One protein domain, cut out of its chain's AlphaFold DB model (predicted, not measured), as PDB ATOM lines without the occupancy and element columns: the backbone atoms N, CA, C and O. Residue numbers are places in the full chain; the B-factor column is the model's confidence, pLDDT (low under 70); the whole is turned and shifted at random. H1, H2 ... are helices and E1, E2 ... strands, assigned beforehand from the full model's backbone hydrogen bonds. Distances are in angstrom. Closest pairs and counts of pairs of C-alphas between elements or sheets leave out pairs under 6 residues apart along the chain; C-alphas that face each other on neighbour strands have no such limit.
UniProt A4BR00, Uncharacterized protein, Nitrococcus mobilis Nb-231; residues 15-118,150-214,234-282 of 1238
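This is residues 15 to 118, 150 to 214 and 234 to 282 of the 1238 residues of an uncharacterized protein of Nitrococcus mobilis Nb-231 (UniProt A4BR00). A long, strongly twisted sheet is built round two long antiparallel strands, E9 and E12; the small sheet E4 E5 E8 packs partly face to face with it as a loose sandwich, and a second small sheet, E3 E6 E7, packs on it through E7. H1 lies out to one side, H2 packs on the large sheet, and residues 202 to 214 and 238 to 244 stick out. The printed part has 218 residues, in the order E1 E2 H1 E3 E4 E5 E6 E7 E8 H2 E9 E10 E11 E12 H3 E13 E14, mixed helices and strands; the large sheet is branched and antiparallel. The whole is loose, with a radius of gyration of the C-alphas of 22.6 A, and flat, spanning 85 by 54 by 28 A.

E1, residues 22 to 24, and E2, residues 32 to 34, lie on one side of E12, residues 187 to 198, with N 22 and O 194 2.9 A and N 33 and O 188 2.8 A apart. On the other side of E12 is E9, residues 152 to 165, with N 159 and O 193 2.8 A apart. H1, residues 44 to 64, only grazes the antiparallel sheet of E3, residues 68 to 71, E6, residues 88 to 91, and E7, residues 97 to 100, in which N 70 and O 89 are 2.8 A and N 90 and O 98 2.9 A apart. The closest C-alphas of E7 and E12, Leu 98 and Val 192, are 6.1 A apart. E4, residues 75 to 78, and E5, residues 82 to 85, form a hairpin, with N 76 and O 84 2.9 A apart; E8, residues 104 to 107, is antiparallel to E5, with N 83 and O 106 2.8 A apart. H2, residues 108 to 116, is on the branched sheet, its closest C-alphas with E12 being Ile 112 and Ala 196, 5.3 A. E10, residues 168 to 170, and E11, residues 182 to 184, meet only at a point. H3, residues 247 to 250, is apart from H1. E13, residues 259 to 268, pairs with E9, N 154 and O 265 being 2.9 A apart, and forms a hairpin with E14, residues 271 to 276, N 266 and O 273 being 2.8 A apart. In H1 and H2 every O i to N i+4 pair is within hydrogen-bond range; H3 is too short for one.

E1 begins at C-alpha 22 (10.598, 95.483, 91.465). H1 is 30.3 A long, E9 38.0 A and E12 34.6 A. E13 bends by 70 degrees at residue 262. E14 ends at C-alpha 276 (25.063, 103.967, 103.324).

The C-alphas farthest apart, Ala 178 and Ala 210, are 85.4 A apart. Residues 119 to 149 and 215 to 233 are not printed, with gaps of 25.6 A and 31.7 A between C-alphas. Of the links printed whole, E10 to E11 is long. Confidence is under 70 in 24 residues, among them 171 to 182.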
ATOM      1  N   LEU A  15       6.105  86.129  84.472       73.50
ATOM      2  CA  LEU A  15       6.816  85.918  85.740       73.50
ATOM      3  C   LEU A  15       6.451  84.567  86.377       73.50
ATOM      4  O   LEU A  15       5.275  84.207  86.465       73.50
ATOM      5  N   ILE A  16       7.457  83.845  86.873       67.44
ATOM      6  CA  ILE A  16       7.279  82.556  87.547       67.44
ATOM      7  C   ILE A  16       7.140  82.793  89.055       67.44
ATOM      8  O   ILE A  16       8.114  83.015  89.774       67.44
ATOM      9  N   GLY A  17       5.896  82.719  89.530       60.53
ATOM     10  CA  GLY A  17       5.530  82.941  90.929       60.53
ATOM     11  C   GLY A  17       5.222  84.407  91.258       60.53
ATOM     12  O   GLY A  17       5.779  85.338  90.680       60.53
ATOM     13  N   GLY A  18       4.311  84.617  92.211       58.25
ATOM     14  CA  GLY A  18       3.941  85.952  92.687       58.25
ATOM     15  C   GLY A  18       5.011  86.531  93.610       58.25
ATOM     16  O   GLY A  18       4.963  86.312  94.818       58.25
ATOM     17  N   GLN A  19       5.979  87.254  93.047       68.50
ATOM     18  CA  GLN A  19       7.041  87.910  93.811       68.50
ATOM     19  C   GLN A  19       6.673  89.361  94.155       68.50
ATOM     20  O   GLN A  19       6.292  90.126  93.272       68.50
ATOM     21  N   SER A  20       6.842  89.760  95.421       81.25
ATOM     22  CA  SER A  20       6.860  91.178  95.810       81.25
ATOM     23  C   SER A  20       8.175  91.835  95.396       81.25
ATOM     24  O   SER A  20       9.224  91.184  95.425       81.25
ATOM     25  N   GLY A  21       8.123  93.133  95.089       86.50
ATOM     26  CA  GLY A  21       9.273  93.955  94.709       86.50
ATOM     27  C   GLY A  21       9.262  94.425  93.251       86.50
ATOM     28  O   GLY A  21       8.291  94.259  92.511       86.50
ATOM     29  N   PHE A  22      10.363  95.052  92.840       88.69
ATOM     30  CA  PHE A  22      10.598  95.483  91.465       88.69
ATOM     31  C   PHE A  22      11.475  94.451  90.747       88.69
ATOM     32  O   PHE A  22      12.674  94.343  91.013       88.69
ATOM     33  N   THR A  23      10.865  93.667  89.860       89.19
ATOM     34  CA  THR A  23      11.540  92.589  89.127       89.19
ATOM     35  C   THR A  23      12.189  93.103  87.842       89.19
ATOM     36  O   THR A  23      11.533  93.736  87.017       89.19
ATOM     37  N   VAL A  24      13.470  92.782  87.660       87.25
ATOM     38  CA  VAL A  24      14.304  93.135  86.507       87.25
ATOM     39  C   VAL A  24      14.813  91.853  85.868       87.25
ATOM     40  O   VAL A  24      15.621  91.130  86.454       87.25
ATOM     41  N   ILE A  25      14.350  91.576  84.651       84.75
ATOM     42  CA  ILE A  25      14.786  90.412  83.879       84.75
ATOM     43  C   ILE A  25      15.474  90.920  82.609       84.75
ATOM     44  O   ILE A  25      14.804  91.429  81.709       84.75
ATOM     45  N   PRO A  26      16.814  90.857  82.553       76.62
ATOM     46  CA  PRO A  26      17.578  91.381  81.433       76.62
ATOM     47  C   PRO A  26      17.423  90.478  80.205       76.62
ATOM     48  O   PRO A  26      17.463  89.253  80.311       76.62
ATOM     49  N   SER A  27      17.289  91.080  79.024       70.94
ATOM     50  CA  SER A  27      17.250  90.359  77.749       70.94
ATOM     51  C   SER A  27      18.233  91.000  76.760       70.94
ATOM     52  O   SER A  27      18.070  92.180  76.447       70.94
ATOM     53  N   PRO A  28      19.255  90.268  76.272       70.19
ATOM     54  CA  PRO A  28      19.591  88.881  76.609       70.19
ATOM     55  C   PRO A  28      20.211  88.730  78.013       70.19
ATOM     56  O   PRO A  28      20.954  89.596  78.476       70.19
ATOM     57  N   THR A  29      19.971  87.583  78.659       79.62
ATOM     58  CA  THR A  29      20.664  87.152  79.887       79.62
ATOM     59  C   THR A  29      21.487  85.892  79.630       79.62
ATOM     60  O   THR A  29      21.057  84.989  78.911       79.62
ATOM     61  N   ALA A  30      22.669  85.802  80.243       83.06
ATOM     62  CA  ALA A  30      23.473  84.579  80.225       83.06
ATOM     63  C   ALA A  30      22.806  83.433  81.015       83.06
ATOM     64  O   ALA A  30      23.106  82.267  80.776       83.06
ATOM     65  N   LEU A  31      21.874  83.758  81.920       87.19
ATOM     66  CA  LEU A  31      21.081  82.801  82.690       87.19
ATOM     67  C   LEU A  31      19.766  82.476  81.957       87.19
ATOM     68  O   LEU A  31      18.672  82.723  82.461       87.19
ATOM     69  N   THR A  32      19.888  81.961  80.731       85.06
ATOM     70  CA  THR A  32      18.765  81.459  79.922       85.06
ATOM     71  C   THR A  32      18.825  79.933  79.873       85.06
ATOM     72  O   THR A  32      19.854  79.370  79.496       85.06
ATOM     73  N   ARG A  33      17.731  79.251  80.225       87.62
ATOM     74  CA  ARG A  33      17.587  77.784  80.173       87.62
ATOM     75  C   ARG A  33      16.389  77.382  79.311       87.62
ATOM     76  O   ARG A  33      15.453  78.158  79.144       87.62
ATOM     77  N   LEU A  34      16.403  76.161  78.779       86.75
ATOM     78  CA  LEU A  34      15.245  75.598  78.075       86.75
ATOM     79  C   LEU A  34      14.093  75.345  79.054       86.75
ATOM     80  O   LEU A  34      14.316  74.798  80.139       86.75
ATOM     81  N   ASN A  35      12.881  75.710  78.642       84.88
ATOM     82  CA  ASN A  35      11.635  75.253  79.241       84.88
ATOM     83  C   ASN A  35      11.141  74.035  78.452       84.88
ATOM     84  O   ASN A  35      10.821  74.150  77.273       84.88
ATOM     85  N   PHE A  36      11.092  72.865  79.084       84.00
ATOM     86  CA  PHE A  36      10.629  71.649  78.418       84.00
ATOM     87  C   PHE A  36       9.100  71.538  78.479       84.00
ATOM     88  O   PHE A  36       8.519  71.711  79.550       84.00
ATOM     89  N   PHE A  37       8.482  71.177  77.352       77.94
ATOM     90  CA  PHE A  37       7.061  70.842  77.196       77.94
ATOM     91  C   PHE A  37       6.904  69.453  76.535       77.94
ATOM     92  O   PHE A  37       7.841  68.938  75.921       77.94
ATOM     93  N   ASP A  38       5.765  68.782  76.740       71.88
ATOM     94  CA  ASP A  38       5.603  67.353  76.408       71.88
ATOM     95  C   ASP A  38       5.449  67.081  74.895       71.88
ATOM     96  O   ASP A  38       4.638  67.716  74.225       71.88
ATOM     97  N   GLY A  39       6.183  66.077  74.376       64.31
ATOM     98  CA  GLY A  39       6.204  65.727  72.941       64.31
ATOM     99  C   GLY A  39       6.243  64.222  72.608       64.31
ATOM    100  O   GLY A  39       5.359  63.733  71.902       64.31
ATOM    101  N   LYS A  40       7.247  63.451  73.079       48.47
ATOM    102  CA  LYS A  40       7.283  61.965  72.982       48.47
ATOM    103  C   LYS A  40       8.485  61.321  73.695       48.47
ATOM    104  O   LYS A  40       9.572  61.881  73.696       48.47
ATOM    105  N   PHE A  41       8.303  60.072  74.150       52.56
ATOM    106  CA  PHE A  41       9.279  59.140  74.767       52.56
ATOM    107  C   PHE A  41      10.033  59.601  76.031       52.56
ATOM    108  O   PHE A  41      10.115  58.806  76.961       52.56
ATOM    109  N   LEU A  42      10.514  60.840  76.100       66.44
ATOM    110  CA  LEU A  42      10.873  61.529  77.343       66.44
ATOM    111  C   LEU A  42       9.800  62.587  77.624       66.44
ATOM    112  O   LEU A  42       9.278  63.199  76.688       66.44
ATOM    113  N   ARG A  43       9.440  62.781  78.893       78.12
ATOM    114  CA  ARG A  43       8.491  63.820  79.310       78.12
ATOM    115  C   ARG A  43       9.235  65.092  79.687       78.12
ATOM    116  O   ARG A  43      10.376  65.046  80.146       78.12
ATOM    117  N   ALA A  44       8.549  66.223  79.589       79.56
ATOM    118  CA  ALA A  44       9.028  67.502  80.099       79.56
ATOM    119  C   ALA A  44       9.464  67.397  81.566       79.56
ATOM    120  O   ALA A  44      10.531  67.883  81.930       79.56
ATOM    121  N   ALA A  45       8.674  66.691  82.379       80.88
ATOM    122  CA  ALA A  45       8.957  66.446  83.790       80.88
ATOM    123  C   ALA A  45      10.299  65.726  84.034       80.88
ATOM    124  O   ALA A  45      10.971  66.032  85.016       80.88
ATOM    125  N   ASP A  46      10.715  64.815  83.146       83.06
ATOM    126  CA  ASP A  46      11.970  64.063  83.297       83.06
ATOM    127  C   ASP A  46      13.182  64.994  83.093       83.06
ATOM    128  O   ASP A  46      14.122  65.010  83.887       83.06
ATOM    129  N   LEU A  47      13.124  65.849  82.067       87.62
ATOM    130  CA  LEU A  47      14.180  66.817  81.751       87.62
ATOM    131  C   LEU A  47      14.189  68.010  82.725       87.62
ATOM    132  O   LEU A  47      15.252  68.514  83.094       87.62
ATOM    133  N   GLN A  48      13.016  68.433  83.206       86.25
ATOM    134  CA  GLN A  48      12.883  69.400  84.300       86.25
ATOM    135  C   GLN A  48      13.469  68.853  85.613       86.25
ATOM    136  O   GLN A  48      14.058  69.625  86.374       86.25
ATOM    137  N   LEU A  49      13.364  67.543  85.877       86.81
ATOM    138  CA  LEU A  49      13.971  66.896  87.042       86.81
ATOM    139  C   LEU A  49      15.506  66.919  86.967       86.81
ATOM    140  O   LEU A  49      16.141  67.347  87.931       86.81
ATOM    141  N   GLU A  50      16.109  66.548  85.831       89.56
ATOM    142  CA  GLU A  50      17.569  66.648  85.642       89.56
ATOM    143  C   GLU A  50      18.067  68.096  85.771       89.56
ATOM    144  O   GLU A  50      19.031  68.376  86.491       89.56
ATOM    145  N   GLN A  51      17.372  69.046  85.139       90.75
ATOM    146  CA  GLN A  51      17.701  70.470  85.217       90.75
ATOM    147  C   GLN A  51      17.592  71.003  86.662       90.75
ATOM    148  O   GLN A  51      18.439  71.785  87.105       90.75
ATOM    149  N   SER A  52      16.601  70.539  87.430       89.56
ATOM    150  CA  SER A  52      16.435  70.871  88.852       89.56
ATOM    151  C   SER A  52      17.521  70.247  89.732       89.56
ATOM    152  O   SER A  52      18.004  70.900  90.661       89.56
ATOM    153  N   ALA A  53      17.959  69.022  89.426       92.38
ATOM    154  CA  ALA A  53      19.050  68.349  90.127       92.38
ATOM    155  C   ALA A  53      20.389  69.079  89.920       92.38
ATOM    156  O   ALA A  53      21.094  69.357  90.892       92.38
ATOM    157  N   LEU A  54      20.701  69.486  88.682       92.88
ATOM    158  CA  LEU A  54      21.879  70.307  88.373       92.88
ATOM    159  C   LEU A  54      21.847  71.652  89.109       92.88
ATOM    160  O   LEU A  54      22.847  72.059  89.703       92.88
ATOM    161  N   ARG A  55      20.693  72.328  89.135       91.19
ATOM    162  CA  ARG A  55      20.533  73.590  89.874       91.19
ATOM    163  C   ARG A  55      20.667  73.413  91.383       91.19
ATOM    164  O   ARG A  55      21.291  74.249  92.026       91.19
ATOM    165  N   THR A  56      20.147  72.320  91.936       93.38
ATOM    166  CA  THR A  56      20.339  71.966  93.352       93.38
ATOM    167  C   THR A  56      21.818  71.742  93.667       93.38
ATOM    168  O   THR A  56      22.312  72.266  94.661       93.38
ATOM    169  N   LEU A  57      22.554  71.040  92.800       94.44
ATOM    170  CA  LEU A  57      23.994  70.824  92.962       94.44
ATOM    171  C   LEU A  57      24.787  72.144  92.935       94.44
ATOM    172  O   LEU A  57      25.650  72.360  93.787       94.44
ATOM    173  N   VAL A  58      24.471  73.049  92.000       94.19
ATOM    174  CA  VAL A  58      25.079  74.391  91.935       94.19
ATOM    175  C   VAL A  58      24.735  75.215  93.178       94.19
ATOM    176  O   VAL A  58      25.625  75.835  93.754       94.19
ATOM    177  N   ALA A  59      23.482  75.180  93.639       92.81
ATOM    178  CA  ALA A  59      23.055  75.884  94.846       92.81
ATOM    179  C   ALA A  59      23.799  75.384  96.096       92.81
ATOM    180  O   ALA A  59      24.351  76.194  96.837       92.81
ATOM    181  N   LEU A  60      23.911  74.066  96.290       92.75
ATOM    182  CA  LEU A  60      24.678  73.465  97.391       92.75
ATOM    183  C   LEU A  60      26.175  73.829  97.324       92.75
ATOM    184  O   LEU A  60      26.780  74.163  98.343       92.75
ATOM    185  N   SER A  61      26.766  73.832  96.123       93.00
ATOM    186  CA  SER A  61      28.151  74.279  95.899       93.00
ATOM    187  C   SER A  61      28.347  75.761  96.258       93.00
ATOM    188  O   SER A  61      29.304  76.138  96.937       93.00
ATOM    189  N   ASN A  62      27.395  76.615  95.875       94.12
ATOM    190  CA  ASN A  62      27.419  78.040  96.187       94.12
ATOM    191  C   ASN A  62      27.230  78.315  97.685       94.12
ATOM    192  O   ASN A  62      27.976  79.136  98.227       94.12
ATOM    193  N   GLN A  63      26.310  77.602  98.350       91.38
ATOM    194  CA  GLN A  63      26.098  77.652  99.803       91.38
ATOM    195  C   GLN A  63      27.393  77.339 100.564       91.38
ATOM    196  O   GLN A  63      27.741  78.069 101.491       91.38
ATOM    197  N   ALA A  64      28.154  76.320 100.144       88.94
ATOM    198  CA  ALA A  64      29.440  75.983 100.762       88.94
ATOM    199  C   ALA A  64      30.452  77.148 100.713       88.94
ATOM    200  O   ALA A  64      31.202  77.355 101.667       88.94
ATOM    201  N   GLY A  65      30.437  77.943  99.636       88.69
ATOM    202  CA  GLY A  65      31.262  79.148  99.474       88.69
ATOM    203  C   GLY A  65      30.688  80.436 100.085       88.69
ATOM    204  O   GLY A  65      31.326  81.479  99.982       88.69
ATOM    205  N   GLY A  66      29.506  80.387 100.705       90.94
ATOM    206  CA  GLY A  66      28.869  81.533 101.358       90.94
ATOM    207  C   GLY A  66      28.120  82.490 100.421       90.94
ATOM    208  O   GLY A  66      28.245  82.441  99.196       90.94
ATOM    209  N   ALA A  67      27.330  83.369 101.040       92.81
ATOM    210  CA  ALA A  67      26.473  84.358 100.389       92.81
ATOM    211  C   ALA A  67      27.039  85.783 100.509       92.81
ATOM    212  O   ALA A  67      27.846  86.069 101.397       92.81
ATOM    213  N   GLY A  68      26.587  86.674  99.629       94.81
ATOM    214  CA  GLY A  68      27.001  88.075  99.570       94.81
ATOM    215  C   GLY A  68      27.219  88.573  98.143       94.81
ATOM    216  O   GLY A  68      27.051  87.834  97.168       94.81
ATOM    217  N   VAL A  69      27.615  89.838  98.028       96.75
ATOM    218  CA  VAL A  69      28.021  90.451  96.755       96.75
ATOM    219  C   VAL A  69      29.395  89.910  96.342       96.75
ATOM    220  O   VAL A  69      30.287  89.773  97.179       96.75
ATOM    221  N   VAL A  70      29.556  89.584  95.057       96.12
ATOM    222  CA  VAL A  70      30.838  89.186  94.447       96.12
ATOM    223  C   VAL A  70      31.502  90.391  93.781       96.12
ATOM    224  O   VAL A  70      32.694  90.605  93.962       96.12
ATOM    225  N   TYR A  71      30.727  91.188  93.038       95.25
ATOM    226  CA  TYR A  71      31.104  92.511  92.529       95.25
ATOM    227  C   TYR A  71      29.848  93.293  92.110       95.25
ATOM    228  O   TYR A  71      28.802  92.693  91.846       95.25
ATOM    229  N   GLY A  72      29.968  94.617  91.983       95.00
ATOM    230  CA  GLY A  72      28.872  95.479  91.534       95.00
ATOM    231  C   GLY A  72      27.729  95.570  92.546       95.00
ATOM    232  O   GLY A  72      27.963  95.475  93.750       95.00
ATOM    233  N   PHE A  73      26.490  95.733  92.064       95.94
ATOM    234  CA  PHE A  73      25.314  96.018  92.907       95.94
ATOM    235  C   PHE A  73      25.526  97.230  93.833       95.94
ATOM    236  O   PHE A  73      25.067  97.281  94.976       95.94
ATOM    237  N   ASP A  74      26.267  98.212  93.334       93.69
ATOM    238  CA  ASP A  74      26.505  99.488  93.992       93.69
ATOM    239  C   ASP A  74      25.249 100.331  93.812       93.69
ATOM    240  O   ASP A  74      24.742 100.462  92.698       93.69
ATOM    241  N   ALA A  75      24.708 100.828  94.918       92.19
ATOM    242  CA  ALA A  75      23.438 101.527  94.937       92.19
ATOM    243  C   ALA A  75      23.663 102.984  95.330       92.19
ATOM    244  O   ALA A  75      24.276 103.254  96.361       92.19
ATOM    245  N   GLU A  76      23.138 103.904  94.530       90.62
ATOM    246  CA  GLU A  76      23.252 105.345  94.739       90.62
ATOM    247  C   GLU A  76      21.897 106.020  94.504       90.62
ATOM    248  O   GLU A  76      21.061 105.541  93.736       90.62
ATOM    249  N   LEU A  77      21.651 107.146  95.177       87.56
ATOM    250  CA  LEU A  77      20.436 107.932  94.971       87.56
ATOM    251  C   LEU A  77      20.687 108.986  93.889       87.56
ATOM    252  O   LEU A  77      21.355 109.992  94.129       87.56
ATOM    253  N   GLY A  78      20.133 108.744  92.705       78.38
ATOM    254  CA  GLY A  78      20.107 109.690  91.600       78.38
ATOM    255  C   GLY A  78      19.075 110.807  91.799       78.38
ATOM    256  O   GLY A  78      18.370 110.897  92.807       78.38
ATOM    257  N   GLY A  79      18.964 111.682  90.798       73.44
ATOM    258  CA  GLY A  79      17.981 112.765  90.813       73.44
ATOM    259  C   GLY A  79      16.535 112.252  90.801       73.44
ATOM    260  O   GLY A  79      16.182 111.410  89.980       73.44
ATOM    261  N   GLY A  80      15.685 112.813  91.670       69.88
ATOM    262  CA  GLY A  80      14.229 112.604  91.638       69.88
ATOM    263  C   GLY A  80      13.721 111.309  92.288       69.88
ATOM    264  O   GLY A  80      12.946 110.597  91.661       69.88
ATOM    265  N   ASP A  81      14.133 111.014  93.529       85.00
ATOM    266  CA  ASP A  81      13.725 109.813  94.301       85.00
ATOM    267  C   ASP A  81      14.068 108.474  93.614       85.00
ATOM    268  O   ASP A  81      13.426 107.452  93.846       85.00
ATOM    269  N   ARG A  82      15.083 108.462  92.744       89.06
ATOM    270  CA  ARG A  82      15.455 107.297  91.935       89.06
ATOM    271  C   ARG A  82      16.713 106.632  92.484       89.06
ATOM    272  O   ARG A  82      17.772 107.249  92.522       89.06
ATOM    273  N   LEU A  83      16.595 105.376  92.902       91.06
ATOM    274  CA  LEU A  83      17.724 104.538  93.285       91.06
ATOM    275  C   LEU A  83      18.314 103.905  92.020       91.06
ATOM    276  O   LEU A  83      17.634 103.122  91.362       91.06
ATOM    277  N   GLU A  84      19.559 104.232  91.694       94.06
ATOM    278  CA  GLU A  84      20.333 103.579  90.636       94.06
ATOM    279  C   GLU A  84      21.137 102.424  91.235       94.06
ATOM    280  O   GLU A  84      21.797 102.598  92.258       94.06
ATOM    281  N   VAL A  85      21.084 101.246  90.608       94.06
ATOM    282  CA  VAL A  85      21.832 100.050  91.025       94.06
ATOM    283  C   VAL A  85      22.733  99.583  89.885       94.06
ATOM    284  O   VAL A  85      22.254  99.334  88.777       94.06
ATOM    285  N   SER A  86      24.037  99.462  90.145       95.38
ATOM    286  CA  SER A  86      25.045  99.064  89.157       95.38
ATOM    287  C   SER A  86      24.912  97.592  88.736       95.38
ATOM    288  O   SER A  86      24.372  96.751  89.461       95.38
ATOM    289  N   ALA A  87      25.428  97.265  87.546       94.56
ATOM    290  CA  ALA A  87      25.550  95.882  87.090       94.56
ATOM    291  C   ALA A  87      26.433  95.070  88.058       94.56
ATOM    292  O   ALA A  87      27.464  95.565  88.508       94.56
ATOM    293  N   GLY A  88      26.065  93.827  88.368       95.50
ATOM    294  CA  GLY A  88      26.731  93.050  89.411       95.50
ATOM    295  C   GLY A  88      26.397  91.561  89.444       95.50
ATOM    296  O   GLY A  88      25.521  91.064  88.730       95.50
ATOM    297  N   LEU A  89      27.127  90.860  90.310       96.38
ATOM    298  CA  LEU A  89      26.975  89.441  90.619       96.38
ATOM    299  C   LEU A  89      26.944  89.251  92.140       96.38
ATOM    300  O   LEU A  89      27.811  89.754  92.857       96.38
ATOM    301  N   ALA A  90      25.972  88.492  92.634       96.81
ATOM    302  CA  ALA A  90      25.836  88.132  94.040       96.81
ATOM    303  C   ALA A  90      25.309  86.695  94.185       96.81
ATOM    304  O   ALA A  90      24.755  86.122  93.247       96.81
ATOM    305  N   ILE A  91      25.499  86.113  95.366       96.25
ATOM    306  CA  ILE A  91      24.993  84.789  95.742       96.25
ATOM    307  C   ILE A  91      24.097  84.962  96.967       96.25
ATOM    308  O   ILE A  91      24.538  85.543  97.962       96.25
ATOM    309  N   ASP A  92      22.859  84.475  96.911       94.31
ATOM    310  CA  ASP A  92      21.943  84.522  98.058       94.31
ATOM    311  C   ASP A  92      22.223  83.395  99.082       94.31
ATOM    312  O   ASP A  92      22.984  82.466  98.789       94.31
ATOM    313  N   PRO A  93      21.646  83.430 100.301       91.81
ATOM    314  CA  PRO A  93      21.876  82.376 101.297       91.81
ATOM    315  C   PRO A  93      21.340  80.995 100.889       91.81
ATOM    316  O   PRO A  93      21.819  79.988 101.405       91.81
ATOM    317  N   ALA A  94      20.419  80.927  99.921       92.56
ATOM    318  CA  ALA A  94      19.964  79.682  99.307       92.56
ATOM    319  C   ALA A  94      20.929  79.150  98.221       92.56
ATOM    320  O   ALA A  94      20.714  78.053  97.704       92.56
ATOM    321  N   GLY A  95      22.007  79.871  97.890       93.31
ATOM    322  CA  GLY A  95      23.008  79.496  96.888       93.31
ATOM    323  C   GLY A  95      22.630  79.833  95.442       93.31
ATOM    324  O   GLY A  95      23.321  79.404  94.513       93.31
ATOM    325  N   ARG A  96      21.547  80.579  95.218       93.88
ATOM    326  CA  ARG A  96      21.116  80.997  93.877       93.88
ATOM    327  C   ARG A  96      21.980  82.152  93.380       93.88
ATOM    328  O   ARG A  96      22.457  82.980  94.157       93.88
ATOM    329  N   VAL A  97      22.175  82.192  92.065       95.00
ATOM    330  CA  VAL A  97      22.950  83.238  91.393       95.00
ATOM    331  C   VAL A  97      22.053  84.446  91.143       95.00
ATOM    332  O   VAL A  97      20.996  84.322  90.532       95.00
ATOM    333  N   LEU A  98      22.489  85.617  91.600       95.25
ATOM    334  CA  LEU A  98      21.856  86.903  91.334       95.25
ATOM    335  C   LEU A  98      22.740  87.661  90.344       95.25
ATOM    336  O   LEU A  98      23.862  88.034  90.687       95.25
ATOM    337  N   TYR A  99      22.260  87.873  89.119       94.62
ATOM    338  CA  TYR A  99      23.043  88.514  88.065       94.62
ATOM    339  C   TYR A  99      22.269  89.647  87.395       94.62
ATOM    340  O   TYR A  99      21.158  89.450  86.901       94.62
ATOM    341  N   LEU A 100      22.887  90.826  87.358       93.88
ATOM    342  CA  LEU A 100      22.365  92.019  86.705       93.88
ATOM    343  C   LEU A 100      23.433  92.541  85.721       93.88
ATOM    344  O   LEU A 100      24.438  93.085  86.166       93.88
ATOM    345  N   PRO A 101      23.269  92.380  84.394       90.81
ATOM    346  CA  PRO A 101      24.296  92.718  83.404       90.81
ATOM    347  C   PRO A 101      24.339  94.207  83.028       90.81
ATOM    348  O   PRO A 101      25.266  94.628  82.340       90.81
ATOM    349  N   GLN A 102      23.337  95.000  83.417       90.62
ATOM    350  CA  GLN A 102      23.227  96.428  83.104       90.62
ATOM    351  C   GLN A 102      22.670  97.185  84.311       90.62
ATOM    352  O   GLN A 102      21.793  96.674  85.005       90.62
ATOM    353  N   ALA A 103      23.163  98.404  84.545       90.62
ATOM    354  CA  ALA A 103      22.663  99.246  85.625       90.62
ATOM    355  C   ALA A 103      21.161  99.528  85.452       90.62
ATOM    356  O   ALA A 103      20.684  99.710  84.330       90.62
ATOM    357  N   THR A 104      20.412  99.535  86.554       91.62
ATOM    358  CA  THR A 104      18.959  99.741  86.547       91.62
ATOM    359  C   THR A 104      18.548 100.721  87.635       91.62
ATOM    360  O   THR A 104      18.884 100.532  88.802       91.62
ATOM    361  N   GLY A 105      17.762 101.726  87.246       90.44
ATOM    362  CA  GLY A 105      17.191 102.711  88.158       90.44
ATOM    363  C   GLY A 105      15.710 102.475  88.438       90.44
ATOM    364  O   GLY A 105      14.934 102.270  87.503       90.44
ATOM    365  N   VAL A 106      15.317 102.554  89.709       90.69
ATOM    366  CA  VAL A 106      13.938 102.377  90.196       90.69
ATOM    367  C   VAL A 106      13.536 103.538  91.112       90.69
ATOM    368  O   VAL A 106      14.347 104.014  91.902       90.69
ATOM    369  N   GLY A 107      12.293 104.021  91.023       90.69
ATOM    370  CA  GLY A 107      11.788 105.026  91.966       90.69
ATOM    371  C   GLY A 107      11.616 104.414  93.358       90.69
ATOM    372  O   GLY A 107      10.992 103.362  93.480       90.69
ATOM    373  N   LEU A 108      12.135 105.035  94.421       89.62
ATOM    374  CA  LEU A 108      12.083 104.434  95.757       89.62
ATOM    375  C   LEU A 108      10.643 104.339  96.279       89.62
ATOM    376  O   LEU A 108      10.283 103.338  96.894       89.62
ATOM    377  N   THR A 109       9.805 105.337  95.990       88.38
ATOM    378  CA  THR A 109       8.364 105.278  96.283       88.38
ATOM    379  C   THR A 109       7.700 104.052  95.634       88.38
ATOM    380  O   THR A 109       7.079 103.251  96.328       88.38
ATOM    381  N   GLU A 110       7.934 103.831  94.335       89.62
ATOM    382  CA  GLU A 110       7.450 102.646  93.610       89.62
ATOM    383  C   GLU A 110       8.015 101.339  94.195       89.62
ATOM    384  O   GLU A 110       7.294 100.347  94.320       89.62
ATOM    385  N   LEU A 111       9.295 101.322  94.580       90.94
ATOM    386  CA  LEU A 111       9.943 100.153  95.170       90.94
ATOM    387  C   LEU A 111       9.315  99.772  96.518       90.94
ATOM    388  O   LEU A 111       9.081  98.586  96.763       90.94
ATOM    389  N   ILE A 112       9.022 100.752  97.377       89.62
ATOM    390  CA  ILE A 112       8.363 100.540  98.674       89.62
ATOM    391  C   ILE A 112       6.944  99.997  98.462       89.62
ATOM    392  O   ILE A 112       6.603  98.960  99.031       89.62
ATOM    393  N   GLU A 113       6.147 100.619  97.589       87.94
ATOM    394  CA  GLU A 113       4.783 100.171  97.278       87.94
ATOM    395  C   GLU A 113       4.764  98.735  96.724       87.94
ATOM    396  O   GLU A 113       4.076  97.862  97.264       87.94
ATOM    397  N   ARG A 114       5.585  98.439  95.706       87.00
ATOM    398  CA  ARG A 114       5.701  97.090  95.117       87.00
ATOM    399  C   ARG A 114       6.244  96.042  96.095       87.00
ATOM    400  O   ARG A 114       5.972  94.854  95.924       87.00
ATOM    401  N   SER A 115       7.003  96.446  97.113       88.12
ATOM    402  CA  SER A 115       7.483  95.531  98.161       88.12
ATOM    403  C   SER A 115       6.368  95.133  99.137       88.12
ATOM    404  O   SER A 115       6.399  94.030  99.681       88.12
ATOM    405  N   GLN A 116       5.357  95.989  99.326       83.12
ATOM    406  CA  GLN A 116       4.240  95.758 100.249       83.12
ATOM    407  C   GLN A 116       3.088  94.940  99.635       83.12
ATOM    408  O   GLN A 116       2.417  94.190 100.350       83.12
ATOM    409  N   THR A 117       2.842  95.048  98.324       62.09
ATOM    410  CA  THR A 117       1.597  94.566  97.686       62.09
ATOM    411  C   THR A 117       1.338  93.057  97.760       62.09
ATOM    412  O   THR A 117       0.174  92.656  97.726       62.09
ATOM    413  N   THR A 118       2.354  92.201  97.927       49.66
ATOM    414  CA  THR A 118       2.165  90.732  98.039       49.66
ATOM    415  C   THR A 118       2.125  90.215  99.486       49.66
ATOM    416  O   THR A 118       1.738  89.070  99.720       49.66
ATOM    417  N   GLY A 150       9.638 110.439 113.403       58.56
ATOM    418  CA  GLY A 150       9.360 110.868 112.028       58.56
ATOM    419  C   GLY A 150      10.234 110.314 110.893       58.56
ATOM    420  O   GLY A 150      10.100 110.821 109.780       58.56
ATOM    421  N   ILE A 151      11.102 109.314 111.112       73.25
ATOM    422  CA  ILE A 151      11.953 108.750 110.040       73.25
ATOM    423  C   ILE A 151      11.841 107.221 109.965       73.25
ATOM    424  O   ILE A 151      12.266 106.519 110.880       73.25
ATOM    425  N   ASP A 152      11.363 106.713 108.827       87.56
ATOM    426  CA  ASP A 152      11.342 105.285 108.497       87.56
ATOM    427  C   ASP A 152      12.686 104.840 107.898       87.56
ATOM    428  O   ASP A 152      13.263 105.530 107.051       87.56
ATOM    429  N   LEU A 153      13.178 103.659 108.280       93.06
ATOM    430  CA  LEU A 153      14.379 103.048 107.700       93.06
ATOM    431  C   LEU A 153      14.000 101.874 106.790       93.06
ATOM    432  O   LEU A 153      13.201 101.018 107.168       93.06
ATOM    433  N   TYR A 154      14.622 101.793 105.612       94.00
ATOM    434  CA  TYR A 154      14.436 100.690 104.668       94.00
ATOM    435  C   TYR A 154      15.774 100.087 104.244       94.00
ATOM    436  O   TYR A 154      16.702 100.777 103.815       94.00
ATOM    437  N   LEU A 155      15.835  98.762 104.323       94.75
ATOM    438  CA  LEU A 155      16.895  97.926 103.794       94.75
ATOM    439  C   LEU A 155      16.597  97.606 102.327       94.75
ATOM    440  O   LEU A 155      15.569  96.998 102.024       94.75
ATOM    441  N   ILE A 156      17.497  97.979 101.422       95.62
ATOM    442  CA  ILE A 156      17.405  97.587 100.016       95.62
ATOM    443  C   ILE A 156      18.050  96.215  99.845       95.62
ATOM    444  O   ILE A 156      19.229  96.029 100.168       95.62
ATOM    445  N   THR A 157      17.280  95.261  99.330       96.19
ATOM    446  CA  THR A 157      17.712  93.879  99.103       96.19
ATOM    447  C   THR A 157      17.491  93.448  97.656       96.19
ATOM    448  O   THR A 157      16.606  93.960  96.968       96.19
ATOM    449  N   VAL A 158      18.302  92.494  97.198       95.38
ATOM    450  CA  VAL A 158      18.205  91.860  95.878       95.38
ATOM    451  C   VAL A 158      17.966  90.365  96.064       95.38
ATOM    452  O   VAL A 158      18.750  89.695  96.733       95.38
ATOM    453  N   GLY A 159      16.893  89.843  95.480       93.88
ATOM    454  CA  GLY A 159      16.557  88.420  95.451       93.88
ATOM    455  C   GLY A 159      16.505  87.855  94.031       93.88
ATOM    456  O   GLY A 159      16.648  88.580  93.046       93.88
ATOM    457  N   HIS A 160      16.284  86.547  93.927       93.44
ATOM    458  CA  HIS A 160      16.223  85.801  92.662       93.44
ATOM    459  C   HIS A 160      14.829  85.846  92.011       93.44
ATOM    460  O   HIS A 160      13.820  85.671  92.701       93.44
ATOM    461  N   ALA A 161      14.775  86.036  90.688       90.56
ATOM    462  CA  ALA A 161      13.542  86.080  89.899       90.56
ATOM    463  C   ALA A 161      13.645  85.263  88.600       90.56
ATOM    464  O   ALA A 161      14.729  85.125  88.035       90.56
ATOM    465  N   GLU A 162      12.512  84.772  88.092       89.62
ATOM    466  CA  GLU A 162      12.431  84.055  86.811       89.62
ATOM    467  C   GLU A 162      11.200  84.464  85.992       89.62
ATOM    468  O   GLU A 162      10.160  84.830  86.549       89.62
ATOM    469  N   ALA A 163      11.296  84.345  84.666       84.94
ATOM    470  CA  ALA A 163      10.164  84.432  83.744       84.94
ATOM    471  C   ALA A 163      10.306  83.474  82.561       84.94
ATOM    472  O   ALA A 163      11.407  83.062  82.203       84.94
ATOM    473  N   TYR A 164       9.186  83.181  81.909       84.94
ATOM    474  CA  TYR A 164       9.150  82.517  80.611       84.94
ATOM    475  C   TYR A 164       9.283  83.518  79.447       84.94
ATOM    476  O   TYR A 164       8.739  84.627  79.525       84.94
ATOM    477  N   CYS A 165       9.951  83.130  78.351       81.75
ATOM    478  CA  CYS A 165      10.068  83.929  77.118       81.75
ATOM    479  C   CYS A 165      10.154  83.085  75.824       81.75
ATOM    480  O   CYS A 165      10.252  81.857  75.874       81.75
ATOM    481  N   GLY A 166      10.131  83.748  74.656       77.38
ATOM    482  CA  GLY A 166       9.989  83.110  73.335       77.38
ATOM    483  C   GLY A 166       8.549  82.675  73.037       77.38
ATOM    484  O   GLY A 166       7.691  82.817  73.901       77.38
ATOM    485  N   GLU A 167       8.275  82.149  71.842       78.69
ATOM    486  CA  GLU A 167       7.044  81.410  71.489       78.69
ATOM    487  C   GLU A 167       7.440  80.262  70.550       78.69
ATOM    488  O   GLU A 167       8.214  80.487  69.620       78.69
ATOM    489  N   GLU A 168       6.957  79.046  70.808       76.88
ATOM    490  CA  GLU A 168       7.201  77.850  69.988       76.88
ATOM    491  C   GLU A 168       5.923  76.998  69.882       76.88
ATOM    492  O   GLU A 168       5.121  76.954  70.819       76.88
ATOM    493  N   ASP A 169       5.715  76.347  68.734       72.44
ATOM    494  CA  ASP A 169       4.563  75.474  68.476       72.44
ATOM    495  C   ASP A 169       4.693  74.128  69.215       72.44
ATOM    496  O   ASP A 169       5.698  73.421  69.098       72.44
ATOM    497  N   VAL A 170       3.639  73.718  69.927       72.19
ATOM    498  CA  VAL A 170       3.576  72.427  70.626       72.19
ATOM    499  C   VAL A 170       3.000  71.354  69.702       72.19
ATOM    500  O   VAL A 170       1.798  71.292  69.444       72.19
ATOM    501  N   PHE A 171       3.855  70.445  69.235       67.06
ATOM    502  CA  PHE A 171       3.446  69.330  68.379       67.06
ATOM    503  C   PHE A 171       3.101  68.069  69.185       67.06
ATOM    504  O   PHE A 171       3.925  67.556  69.938       67.06
ATOM    505  N   GLY A 172       1.923  67.485  68.934       64.19
ATOM    506  CA  GLY A 172       1.612  66.105  69.343       64.19
ATOM    507  C   GLY A 172       0.705  65.919  70.562       64.19
ATOM    508  O   GLY A 172       0.614  64.797  71.068       64.19
ATOM    509  N   LYS A 173      -0.010  66.955  71.015       62.12
ATOM    510  CA  LYS A 173      -1.055  66.801  72.038       62.12
ATOM    511  C   LYS A 173      -2.153  65.840  71.574       62.12
ATOM    512  O   LYS A 173      -2.827  66.069  70.570       62.12
ATOM    513  N   LEU A 174      -2.367  64.766  72.333       55.78
ATOM    514  CA  LEU A 174      -3.516  63.888  72.131       55.78
ATOM    515  C   LEU A 174      -4.809  64.650  72.467       55.78
ATOM    516  O   LEU A 174      -4.927  65.196  73.561       55.78
ATOM    517  N   CYS A 175      -5.769  64.615  71.536       57.09
ATOM    518  CA  CYS A 175      -7.114  65.213  71.607       57.09
ATOM    519  C   CYS A 175      -7.278  66.708  71.237       57.09
ATOM    520  O   CYS A 175      -8.388  67.212  71.386       57.09
ATOM    521  N   GLU A 176      -6.269  67.402  70.692       55.44
ATOM    522  CA  GLU A 176      -6.501  68.671  69.962       55.44
ATOM    523  C   GLU A 176      -6.836  68.378  68.476       55.44
ATOM    524  O   GLU A 176      -6.279  67.457  67.872       55.44
ATOM    525  N   GLU A 177      -7.784  69.117  67.881       53.53
ATOM    526  CA  GLU A 177      -8.119  68.984  66.452       53.53
ATOM    527  C   GLU A 177      -6.945  69.446  65.573       53.53
ATOM    528  O   GLU A 177      -6.268  70.424  65.890       53.53
ATOM    529  N   ALA A 178      -6.732  68.783  64.429       53.38
ATOM    530  CA  ALA A 178      -5.521  68.883  63.598       53.38
ATOM    531  C   ALA A 178      -5.231  70.258  62.937       53.38
ATOM    532  O   ALA A 178      -4.353  70.348  62.081       53.38
ATOM    533  N   CYS A 179      -5.959  71.311  63.317       55.22
ATOM    534  CA  CYS A 179      -5.835  72.677  62.808       55.22
ATOM    535  C   CYS A 179      -5.606  73.733  63.910       55.22
ATOM    536  O   CYS A 179      -5.591  74.922  63.596       55.22
ATOM    537  N   VAL A 180      -5.439  73.336  65.179       53.22
ATOM    538  CA  VAL A 180      -5.096  74.254  66.280       53.22
ATOM    539  C   VAL A 180      -3.658  73.986  66.718       53.22
ATOM    540  O   VAL A 180      -3.390  73.000  67.398       53.22
ATOM    541  N   THR A 181      -2.720  74.860  66.343       57.88
ATOM    542  CA  THR A 181      -1.394  74.883  66.968       57.88
ATOM    543  C   THR A 181      -1.498  75.635  68.287       57.88
ATOM    544  O   THR A 181      -1.775  76.833  68.328       57.88
ATOM    545  N   SER A 182      -1.315  74.921  69.391       68.75
ATOM    546  CA  SER A 182      -1.117  75.552  70.689       68.75
ATOM    547  C   SER A 182       0.362  75.907  70.849       68.75
ATOM    548  O   SER A 182       1.232  75.094  70.552       68.75
ATOM    549  N   THR A 183       0.652  77.128  71.295       71.56
ATOM    550  CA  THR A 183       2.021  77.610  71.519       71.56
ATOM    551  C   THR A 183       2.378  77.596  73.003       71.56
ATOM    552  O   THR A 183       1.511  77.753  73.865       71.56
ATOM    553  N   ASP A 184       3.663  77.419  73.302       77.88
ATOM    554  CA  ASP A 184       4.231  77.549  74.647       77.88
ATOM    555  C   ASP A 184       5.508  78.412  74.605       77.88
ATOM    556  O   ASP A 184       5.952  78.871  73.548       77.88
ATOM    557  N   ARG A 185       6.083  78.703  75.771       82.38
ATOM    558  CA  ARG A 185       7.283  79.523  75.948       82.38
ATOM    559  C   ARG A 185       8.515  78.607  76.046       82.38
ATOM    560  O   ARG A 185       8.664  77.951  77.075       82.38
ATOM    561  N   PRO A 186       9.419  78.553  75.050       79.94
ATOM    562  CA  PRO A 186      10.521  77.581  75.014       79.94
ATOM    563  C   PRO A 186      11.696  77.880  75.958       79.94
ATOM    564  O   PRO A 186      12.580  77.039  76.131       79.94
ATOM    565  N   TYR A 187      11.731  79.055  76.593       82.81
ATOM    566  CA  TYR A 187      12.826  79.456  77.478       82.81
ATOM    567  C   TYR A 187      12.327  79.914  78.848       82.81
ATOM    568  O   TYR A 187      11.311  80.602  78.955       82.81
ATOM    569  N   VAL A 188      13.105  79.598  79.886       86.19
ATOM    570  CA  VAL A 188      13.079  80.296  81.176       86.19
ATOM    571  C   VAL A 188      14.314  81.186  81.262       86.19
ATOM    572  O   VAL A 188      15.433  80.734  81.014       86.19
ATOM    573  N   ILE A 189      14.115  82.438  81.645       87.56
ATOM    574  CA  ILE A 189      15.164  83.431  81.861       87.56
ATOM    575  C   ILE A 189      15.193  83.849  83.326       87.56
ATOM    576  O   ILE A 189      14.148  84.074  83.941       87.56
ATOM    577  N   GLU A 190      16.395  83.947  83.885       89.69
ATOM    578  CA  GLU A 190      16.615  84.363  85.269       89.69
ATOM    579  C   GLU A 190      17.061  85.830  85.339       89.69
ATOM    580  O   GLU A 190      17.775  86.344  84.470       89.69
ATOM    581  N   GLY A 191      16.633  86.502  86.403       89.75
ATOM    582  CA  GLY A 191      16.941  87.892  86.706       89.75
ATOM    583  C   GLY A 191      16.901  88.149  88.209       89.75
ATOM    584  O   GLY A 191      17.038  87.232  89.024       89.75
ATOM    585  N   VAL A 192      16.701  89.408  88.583       93.69
ATOM    586  CA  VAL A 192      16.713  89.843  89.983       93.69
ATOM    587  C   VAL A 192      15.436  90.578  90.359       93.69
ATOM    588  O   VAL A 192      14.762  91.167  89.519       93.69
ATOM    589  N   VAL A 193      15.111  90.574  91.644       93.31
ATOM    590  CA  VAL A 193      14.005  91.344  92.217       93.31
ATOM    591  C   VAL A 193      14.531  92.210  93.349       93.31
ATOM    592  O   VAL A 193      15.107  91.711  94.312       93.31
ATOM    593  N   MET A 194      14.353  93.520  93.218       94.25
ATOM    594  CA  MET A 194      14.716  94.492  94.245       94.25
ATOM    595  C   MET A 194      13.557  94.677  95.225       94.25
ATOM    596  O   MET A 194      12.396  94.728  94.811       94.25
ATOM    597  N   ARG A 195      13.861  94.825  96.517       93.62
ATOM    598  CA  ARG A 195      12.872  95.112  97.571       93.62
ATOM    599  C   ARG A 195      13.373  96.190  98.519       93.62
ATOM    600  O   ARG A 195      14.561  96.251  98.814       93.62
ATOM    601  N   ALA A 196      12.444  96.990  99.032       92.56
ATOM    602  CA  ALA A 196      12.655  97.875 100.171       92.56
ATOM    603  C   ALA A 196      11.963  97.258 101.396       92.56
ATOM    604  O   ALA A 196      10.741  97.315 101.536       92.56
ATOM    605  N   VAL A 197      12.749  96.622 102.264       92.19
ATOM    606  CA  VAL A 197      12.271  95.933 103.470       92.19
ATOM    607  C   VAL A 197      12.363  96.894 104.661       92.19
ATOM    608  O   VAL A 197      13.452  97.416 104.899       92.19
ATOM    609  N   PRO A 198      11.283  97.147 105.426       91.38
ATOM    610  CA  PRO A 198      11.356  97.980 106.626       91.38
ATOM    611  C   PRO A 198      12.400  97.457 107.621       91.38
ATOM    612  O   PRO A 198      12.429  96.263 107.928       91.38
ATOM    613  N   LEU A 199      13.253  98.346 108.127       91.50
ATOM    614  CA  LEU A 199      14.261  98.039 109.136       91.50
ATOM    615  C   LEU A 199      13.823  98.596 110.492       91.50
ATOM    616  O   LEU A 199      13.698  99.805 110.661       91.50
ATOM    617  N   VAL A 200      13.689  97.706 111.473       90.88
ATOM    618  CA  VAL A 200      13.587  98.064 112.891       90.88
ATOM    619  C   VAL A 200      14.945  97.809 113.543       90.88
ATOM    620  O   VAL A 200      15.542  96.751 113.324       90.88
ATOM    621  N   LEU A 201      15.427  98.784 114.311       91.69
ATOM    622  CA  LEU A 201      16.625  98.675 115.143       91.69
ATOM    623  C   LEU A 201      16.196  98.381 116.585       91.69
ATOM    624  O   LEU A 201      15.304  99.050 117.101       91.69
ATOM    625  N   ASN A 202      16.817  97.390 117.221       92.12
ATOM    626  CA  ASN A 202      16.596  97.070 118.636       92.12
ATOM    627  C   ASN A 202      17.560  97.857 119.533       92.12
ATOM    628  O   ASN A 202      17.196  98.266 120.632       92.12
ATOM    629  N   THR A 203      18.787  98.077 119.058       91.00
ATOM    630  CA  THR A 203      19.757  98.970 119.696       91.00
ATOM    631  C   THR A 203      19.318 100.429 119.496       91.00
ATOM    632  O   THR A 203      19.120 100.839 118.347       91.00
ATOM    633  N   PRO A 204      19.169 101.234 120.567       89.44
ATOM    634  CA  PRO A 204      18.797 102.642 120.442       89.44
ATOM    635  C   PRO A 204      19.888 103.448 119.724       89.44
ATOM    636  O   PRO A 204      21.074 103.125 119.796       89.44
ATOM    637  N   LEU A 205      19.491 104.525 119.039       90.56
ATOM    638  CA  LEU A 205      20.449 105.448 118.432       90.56
ATOM    639  C   LEU A 205      21.223 106.205 119.519       90.56
ATOM    640  O   LEU A 205      20.627 106.700 120.472       90.56
ATOM    641  N   THR A 206      22.540 106.331 119.344       88.06
ATOM    642  CA  THR A 206      23.421 107.052 120.272       88.06
ATOM    643  C   THR A 206      22.980 108.506 120.455       88.06
ATOM    644  O   THR A 206      22.769 109.216 119.468       88.06
ATOM    645  N   THR A 207      22.899 108.951 121.706       87.88
ATOM    646  CA  THR A 207      22.696 110.345 122.137       87.88
ATOM    647  C   THR A 207      23.942 110.856 122.866       87.88
ATOM    648  O   THR A 207      24.798 110.057 123.234       87.88
ATOM    649  N   SER A 208      24.047 112.170 123.067       88.12
ATOM    650  CA  SER A 208      25.093 112.822 123.868       88.12
ATOM    651  C   SER A 208      24.496 114.050 124.552       88.12
ATOM    652  O   SER A 208      23.584 114.675 124.003       88.12
ATOM    653  N   GLU A 209      24.997 114.369 125.741       86.88
ATOM    654  CA  GLU A 209      24.681 115.595 126.478       86.88
ATOM    655  C   GLU A 209      25.669 116.711 126.098       86.88
ATOM    656  O   GLU A 209      25.276 117.868 125.952       86.88
ATOM    657  N   ALA A 210      26.930 116.354 125.826       80.44
ATOM    658  CA  ALA A 210      27.987 117.279 125.419       80.44
ATOM    659  C   ALA A 210      27.904 117.751 123.948       80.44
ATOM    660  O   ALA A 210      28.545 118.741 123.580       80.44
ATOM    661  N   VAL A 211      27.171 117.046 123.071       83.69
ATOM    662  CA  VAL A 211      27.082 117.362 121.633       83.69
ATOM    663  C   VAL A 211      25.649 117.265 121.100       83.69
ATOM    664  O   VAL A 211      25.047 116.194 121.053       83.69
ATOM    665  N   ALA A 212      25.140 118.376 120.559       83.12
ATOM    666  CA  ALA A 212      23.839 118.433 119.893       83.12
ATOM    667  C   ALA A 212      23.822 117.645 118.561       83.12
ATOM    668  O   ALA A 212      24.249 118.131 117.508       83.12
ATOM    669  N   LEU A 213      23.290 116.419 118.590       85.88
ATOM    670  CA  LEU A 213      23.226 115.542 117.418       85.88
ATOM    671  C   LEU A 213      22.091 115.932 116.457       85.88
ATOM    672  O   LEU A 213      20.912 115.675 116.688       85.88
ATOM    673  N   THR A 214      22.467 116.520 115.324       84.25
ATOM    674  CA  THR A 214      21.571 116.826 114.196       84.25
ATOM    675  C   THR A 214      21.461 115.664 113.201       84.25
ATOM    676  O   THR A 214      22.224 114.696 113.257       84.25
ATOM    677  N   VAL A 234      23.115  86.657 116.610       79.25
ATOM    678  CA  VAL A 234      23.756  85.347 116.797       79.25
ATOM    679  C   VAL A 234      24.291  85.251 118.222       79.25
ATOM    680  O   VAL A 234      25.383  85.721 118.523       79.25
ATOM    681  N   ALA A 235      23.523  84.611 119.108       75.44
ATOM    682  CA  ALA A 235      23.870  84.499 120.524       75.44
ATOM    683  C   ALA A 235      25.275  83.895 120.736       75.44
ATOM    684  O   ALA A 235      25.534  82.742 120.361       75.44
ATOM    685  N   ARG A 236      26.171  84.673 121.361       85.50
ATOM    686  CA  ARG A 236      27.519  84.234 121.751       85.50
ATOM    687  C   ARG A 236      27.446  83.059 122.729       85.50
ATOM    688  O   ARG A 236      26.636  83.070 123.651       85.50
ATOM    689  N   LEU A 237      28.329  82.077 122.559       90.06
ATOM    690  CA  LEU A 237      28.475  80.933 123.467       90.06
ATOM    691  C   LEU A 237      29.518  81.178 124.565       90.06
ATOM    692  O   LEU A 237      29.674  80.346 125.451       90.06
ATOM    693  N   ILE A 238      30.217  82.319 124.536       90.94
ATOM    694  CA  ILE A 238      31.165  82.733 125.580       90.94
ATOM    695  C   ILE A 238      30.388  83.270 126.796       90.94
ATOM    696  O   ILE A 238      30.344  84.465 127.084       90.94
ATOM    697  N   SER A 239      29.703  82.350 127.469       89.94
ATOM    698  CA  SER A 239      29.003  82.502 128.745       89.94
ATOM    699  C   SER A 239      28.934  81.126 129.420       89.94
ATOM    700  O   SER A 239      29.096  80.104 128.756       89.94
ATOM    701  N   ARG A 240      28.676  81.060 130.733       90.50
ATOM    702  CA  ARG A 240      28.573  79.770 131.449       90.50
ATOM    703  C   ARG A 240      27.535  78.829 130.822       90.50
ATOM    704  O   ARG A 240      27.787  77.637 130.712       90.50
ATOM    705  N   GLU A 241      26.387  79.374 130.434       91.81
ATOM    706  CA  GLU A 241      25.306  78.641 129.769       91.81
ATOM    707  C   GLU A 241      25.695  78.247 128.337       91.81
ATOM    708  O   GLU A 241      25.561  77.089 127.951       91.81
ATOM    709  N   GLY A 242      26.266  79.182 127.572       90.44
ATOM    710  CA  GLY A 242      26.685  78.952 126.192       90.44
ATOM    711  C   GLY A 242      27.786  77.900 126.051       90.44
ATOM    712  O   GLY A 242      27.763  77.121 125.101       90.44
ATOM    713  N   LEU A 243      28.711  77.813 127.012       92.06
ATOM    714  CA  LEU A 243      29.741  76.768 127.073       92.06
ATOM    715  C   LEU A 243      29.167  75.373 127.384       92.06
ATOM    716  O   LEU A 243      29.813  74.377 127.078       92.06
ATOM    717  N   GLY A 244      27.961  75.294 127.955       91.56
ATOM    718  CA  GLY A 244      27.236  74.044 128.201       91.56
ATOM    719  C   GLY A 244      26.249  73.645 127.096       91.56
ATOM    720  O   GLY A 244      25.564  72.639 127.250       91.56
ATOM    721  N   ALA A 245      26.131  74.420 126.012       89.88
ATOM    722  CA  ALA A 245      25.130  74.192 124.970       89.88
ATOM    723  C   ALA A 245      25.554  73.129 123.938       89.88
ATOM    724  O   ALA A 245      26.689  73.130 123.461       89.88
ATOM    725  N   ASP A 246      24.605  72.316 123.462       90.75
ATOM    726  CA  ASP A 246      24.841  71.255 122.460       90.75
ATOM    727  C   ASP A 246      25.416  71.753 121.119       90.75
ATOM    728  O   ASP A 246      25.907  70.965 120.312       90.75
ATOM    729  N   ALA A 247      25.406  73.066 120.864       88.25
ATOM    730  CA  ALA A 247      25.997  73.680 119.676       88.25
ATOM    731  C   ALA A 247      27.479  73.301 119.463       88.25
ATOM    732  O   ALA A 247      27.903  73.159 118.317       88.25
ATOM    733  N   TRP A 248      28.251  73.082 120.537       90.69
ATOM    734  CA  TRP A 248      29.641  72.603 120.452       90.69
ATOM    735  C   TRP A 248      29.754  71.176 119.891       90.69
ATOM    736  O   TRP A 248      30.743  70.854 119.238       90.69
ATOM    737  N   CYS A 249      28.727  70.348 120.093       92.50
ATOM    738  CA  CYS A 249      28.645  68.975 119.595       92.50
ATOM    739  C   CYS A 249      27.997  68.886 118.201       92.50
ATOM    740  O   CYS A 249      28.317  67.982 117.433       92.50
ATOM    741  N   LEU A 250      27.083  69.808 117.875       89.56
ATOM    742  CA  LEU A 250      26.284  69.788 116.639       89.56
ATOM    743  C   LEU A 250      26.927  70.528 115.453       89.56
ATOM    744  O   LEU A 250      26.564  70.268 114.307       89.56
ATOM    745  N   GLY A 251      27.881  71.431 115.695       87.12
ATOM    746  CA  GLY A 251      28.578  72.153 114.628       87.12
ATOM    747  C   GLY A 251      27.887  73.449 114.180       87.12
ATOM    748  O   GLY A 251      27.096  74.057 114.904       87.12
ATOM    749  N   ALA A 252      28.235  73.914 112.977       87.88
ATOM    750  CA  ALA A 252      27.681  75.142 112.411       87.88
ATOM    751  C   ALA A 252      26.326  74.907 111.731       87.88
ATOM    752  O   ALA A 252      26.177  73.980 110.937       87.88
ATOM    753  N   LEU A 253      25.362  75.793 111.992       84.88
ATOM    754  CA  LEU A 253      24.071  75.791 111.300       84.88
ATOM    755  C   LEU A 253      24.202  76.390 109.891       84.88
ATOM    756  O   LEU A 253      25.030  77.273 109.651       84.88
ATOM    757  N   ALA A 254      23.348  75.939 108.971       79.50
ATOM    758  CA  ALA A 254      23.237  76.520 107.635       79.50
ATOM    759  C   ALA A 254      22.775  77.989 107.697       79.50
ATOM    760  O   ALA A 254      21.994  78.376 108.569       79.50
ATOM    761  N   ALA A 255      23.248  78.811 106.758       77.12
ATOM    762  CA  ALA A 255      22.804  80.195 106.636       77.12
ATOM    763  C   ALA A 255      21.367  80.251 106.086       77.12
ATOM    764  O   ALA A 255      21.059  79.602 105.089       77.12
ATOM    765  N   GLY A 256      20.497  81.032 106.728       77.06
ATOM    766  CA  GLY A 256      19.125  81.267 106.272       77.06
ATOM    767  C   GLY A 256      18.966  82.589 105.514       77.06
ATOM    768  O   GLY A 256      19.758  83.515 105.691       77.06
ATOM    769  N   GLY A 257      17.905  82.687 104.712       83.50
ATOM    770  CA  GLY A 257      17.539  83.879 103.938       83.50
ATOM    771  C   GLY A 257      17.484  83.620 102.429       83.50
ATOM    772  O   GLY A 257      17.949  82.593 101.952       83.50
ATOM    773  N   ASN A 258      16.896  84.558 101.684       86.56
ATOM    774  CA  ASN A 258      16.649  84.427 100.238       86.56
ATOM    775  C   ASN A 258      17.131  85.628  99.405       86.56
ATOM    776  O   ASN A 258      17.095  85.555  98.179       86.56
ATOM    777  N   ASP A 259      17.570  86.706 100.060       92.38
ATOM    778  CA  ASP A 259      17.954  87.969  99.428       92.38
ATOM    779  C   ASP A 259      19.307  88.451  99.983       92.38
ATOM    780  O   ASP A 259      19.672  88.144 101.122       92.38
ATOM    781  N   VAL A 260      20.029  89.253  99.197       95.50
ATOM    782  CA  VAL A 260      21.287  89.915  99.567       95.50
ATOM    783  C   VAL A 260      21.028  91.407  99.824       95.50
ATOM    784  O   VAL A 260      20.558  92.098  98.919       95.50
ATOM    785  N   PRO A 261      21.321  91.940 101.024       95.50
ATOM    786  CA  PRO A 261      21.262  93.377 101.286       95.50
ATOM    787  C   PRO A 261      22.369  94.150 100.559       95.50
ATOM    788  O   PRO A 261      23.528  93.732 100.584       95.50
ATOM    789  N   ILE A 262      22.018  95.289  99.955       96.31
ATOM    790  CA  ILE A 262      22.949  96.116  99.163       96.31
ATOM    791  C   ILE A 262      23.044  97.576  99.625       96.31
ATOM    792  O   ILE A 262      24.083  98.194  99.413       96.31
ATOM    793  N   ALA A 263      22.003  98.127 100.266       95.38
ATOM    794  CA  ALA A 263      22.019  99.502 100.768       95.38
ATOM    795  C   ALA A 263      20.986  99.783 101.859       95.38
ATOM    796  O   ALA A 263      20.054  99.006 102.078       95.38
ATOM    797  N   LEU A 264      21.154 100.927 102.521       95.50
ATOM    798  CA  LEU A 264      20.238 101.461 103.515       95.50
ATOM    799  C   LEU A 264      19.783 102.880 103.150       95.50
ATOM    800  O   LEU A 264      20.603 103.758 102.864       95.50
ATOM    801  N   VAL A 265      18.474 103.116 103.225       93.31
ATOM    802  CA  VAL A 265      17.855 104.429 102.998       93.31
ATOM    803  C   VAL A 265      16.946 104.814 104.167       93.31
ATOM    804  O   VAL A 265      16.307 103.964 104.785       93.31
ATOM    805  N   ALA A 266      16.891 106.108 104.460       90.88
ATOM    806  CA  ALA A 266      15.955 106.731 105.387       90.88
ATOM    807  C   ALA A 266      14.890 107.507 104.606       90.88
ATOM    808  O   ALA A 266      15.203 108.147 103.599       90.88
ATOM    809  N   ARG A 267      13.646 107.495 105.083       87.12
ATOM    810  CA  ARG A 267      12.525 108.206 104.468       87.12
ATOM    811  C   ARG A 267      11.746 108.999 105.513       87.12
ATOM    812  O   ARG A 267      11.389 108.477 106.559       87.12
ATOM    813  N   SER A 268      11.472 110.263 105.208       83.75
ATOM    814  CA  SER A 268      10.638 111.159 106.016       83.75
ATOM    815  C   SER A 268       9.574 111.763 105.102       83.75
ATOM    816  O   SER A 268       9.837 112.696 104.334       83.75
ATOM    817  N   GLY A 269       8.378 111.166 105.110       79.81
ATOM    818  CA  GLY A 269       7.295 111.498 104.182       79.81
ATOM    819  C   GLY A 269       7.688 111.249 102.719       79.81
ATOM    820  O   GLY A 269       7.906 110.109 102.307       79.81
ATOM    821  N   ALA A 270       7.775 112.324 101.929       76.00
ATOM    822  CA  ALA A 270       8.223 112.293 100.532       76.00
ATOM    823  C   ALA A 270       9.738 112.529 100.355       76.00
ATOM    824  O   ALA A 270      10.235 112.489  99.233       76.00
ATOM    825  N   THR A 271      10.478 112.803 101.436       80.69
ATOM    826  CA  THR A 271      11.931 113.015 101.367       80.69
ATOM    827  C   THR A 271      12.677 111.709 101.602       80.69
ATOM    828  O   THR A 271      12.509 111.057 102.632       80.69
ATOM    829  N   THR A 272      13.517 111.343 100.639       86.12
ATOM    830  CA  THR A 272      14.395 110.173 100.697       86.12
ATOM    831  C   THR A 272      15.822 110.626 100.942       86.12
ATOM    832  O   THR A 272      16.325 111.530 100.274       86.12
ATOM    833  N   ARG A 273      16.502 109.956 101.870       87.69
ATOM    834  CA  ARG A 273      17.924 110.125 102.126       87.69
ATOM    835  C   ARG A 273      18.623 108.780 102.042       87.69
ATOM    836  O   ARG A 273      18.379 107.883 102.844       87.69
ATOM    837  N   PHE A 274      19.552 108.671 101.107       90.69
ATOM    838  CA  PHE A 274      20.509 107.576 101.106       90.69
ATOM    839  C   PHE A 274      21.413 107.683 102.339       90.69
ATOM    840  O   PHE A 274      21.953 108.759 102.612       90.69
ATOM    841  N   LEU A 275      21.541 106.597 103.105       91.94
ATOM    842  CA  LEU A 275      22.416 106.568 104.275       91.94
ATOM    843  C   LEU A 275      23.773 105.971 103.912       91.94
ATOM    844  O   LEU A 275      24.780 106.664 104.027       91.94
ATOM    845  N   ASP A 276      23.808 104.701 103.503       94.50
ATOM    846  CA  ASP A 276      25.063 103.967 103.324       94.50
ATOM    847  C   ASP A 276      24.859 102.636 102.563       94.50
ATOM    848  O   ASP A 276      23.856 101.955 102.812       94.50
ATOM    849  N   PRO A 277      25.795 102.206 101.692       93.38
ATOM    850  CA  PRO A 277      25.772 100.866 101.107       93.38
ATOM    851  C   PRO A 277      26.400  99.808 102.036       93.38
ATOM    852  O   PRO A 277      25.887  98.698 102.157       93.38
ATOM    853  N   TRP A 278      27.487 100.145 102.735       95.94
ATOM    854  CA  TRP A 278      28.327  99.237 103.523       95.94
ATOM    855  C   TRP A 278      27.730  98.831 104.871       95.94
ATOM    856  O   TRP A 278      28.033  97.734 105.342       95.94
ATOM    857  N   ILE A 279      26.852  99.647 105.476       95.75
ATOM    858  CA  ILE A 279      26.143  99.272 106.717       95.75
ATOM    859  C   ILE A 279      25.543  97.853 106.591       95.75
ATOM    860  O   ILE A 279      25.928  96.994 107.389       95.75
ATOM    861  N   PRO A 280      24.702  97.538 105.580       94.62
ATOM    862  CA  PRO A 280      24.171  96.187 105.387       94.62
ATOM    863  C   PRO A 280      24.935  95.294 104.391       94.62
ATOM    864  O   PRO A 280      24.835  94.070 104.499       94.62
ATOM    865  N   ARG A 281      25.666  95.851 103.411       94.94
ATOM    866  CA  ARG A 281      26.320  95.066 102.344       94.94
ATOM    867  C   ARG A 281      27.421  94.172 102.906       94.94
ATOM    868  O   ARG A 281      28.301  94.623 103.637       94.94
ATOM    869  N   ARG A 282      27.403  92.891 102.537       93.81
ATOM    870  CA  ARG A 282      28.456  91.924 102.876       93.81
ATOM    871  C   ARG A 282      29.016  91.322 101.597       93.81
ATOM    872  O   ARG A 282      28.267  90.804 100.767       93.81
TER     873      ARG A 282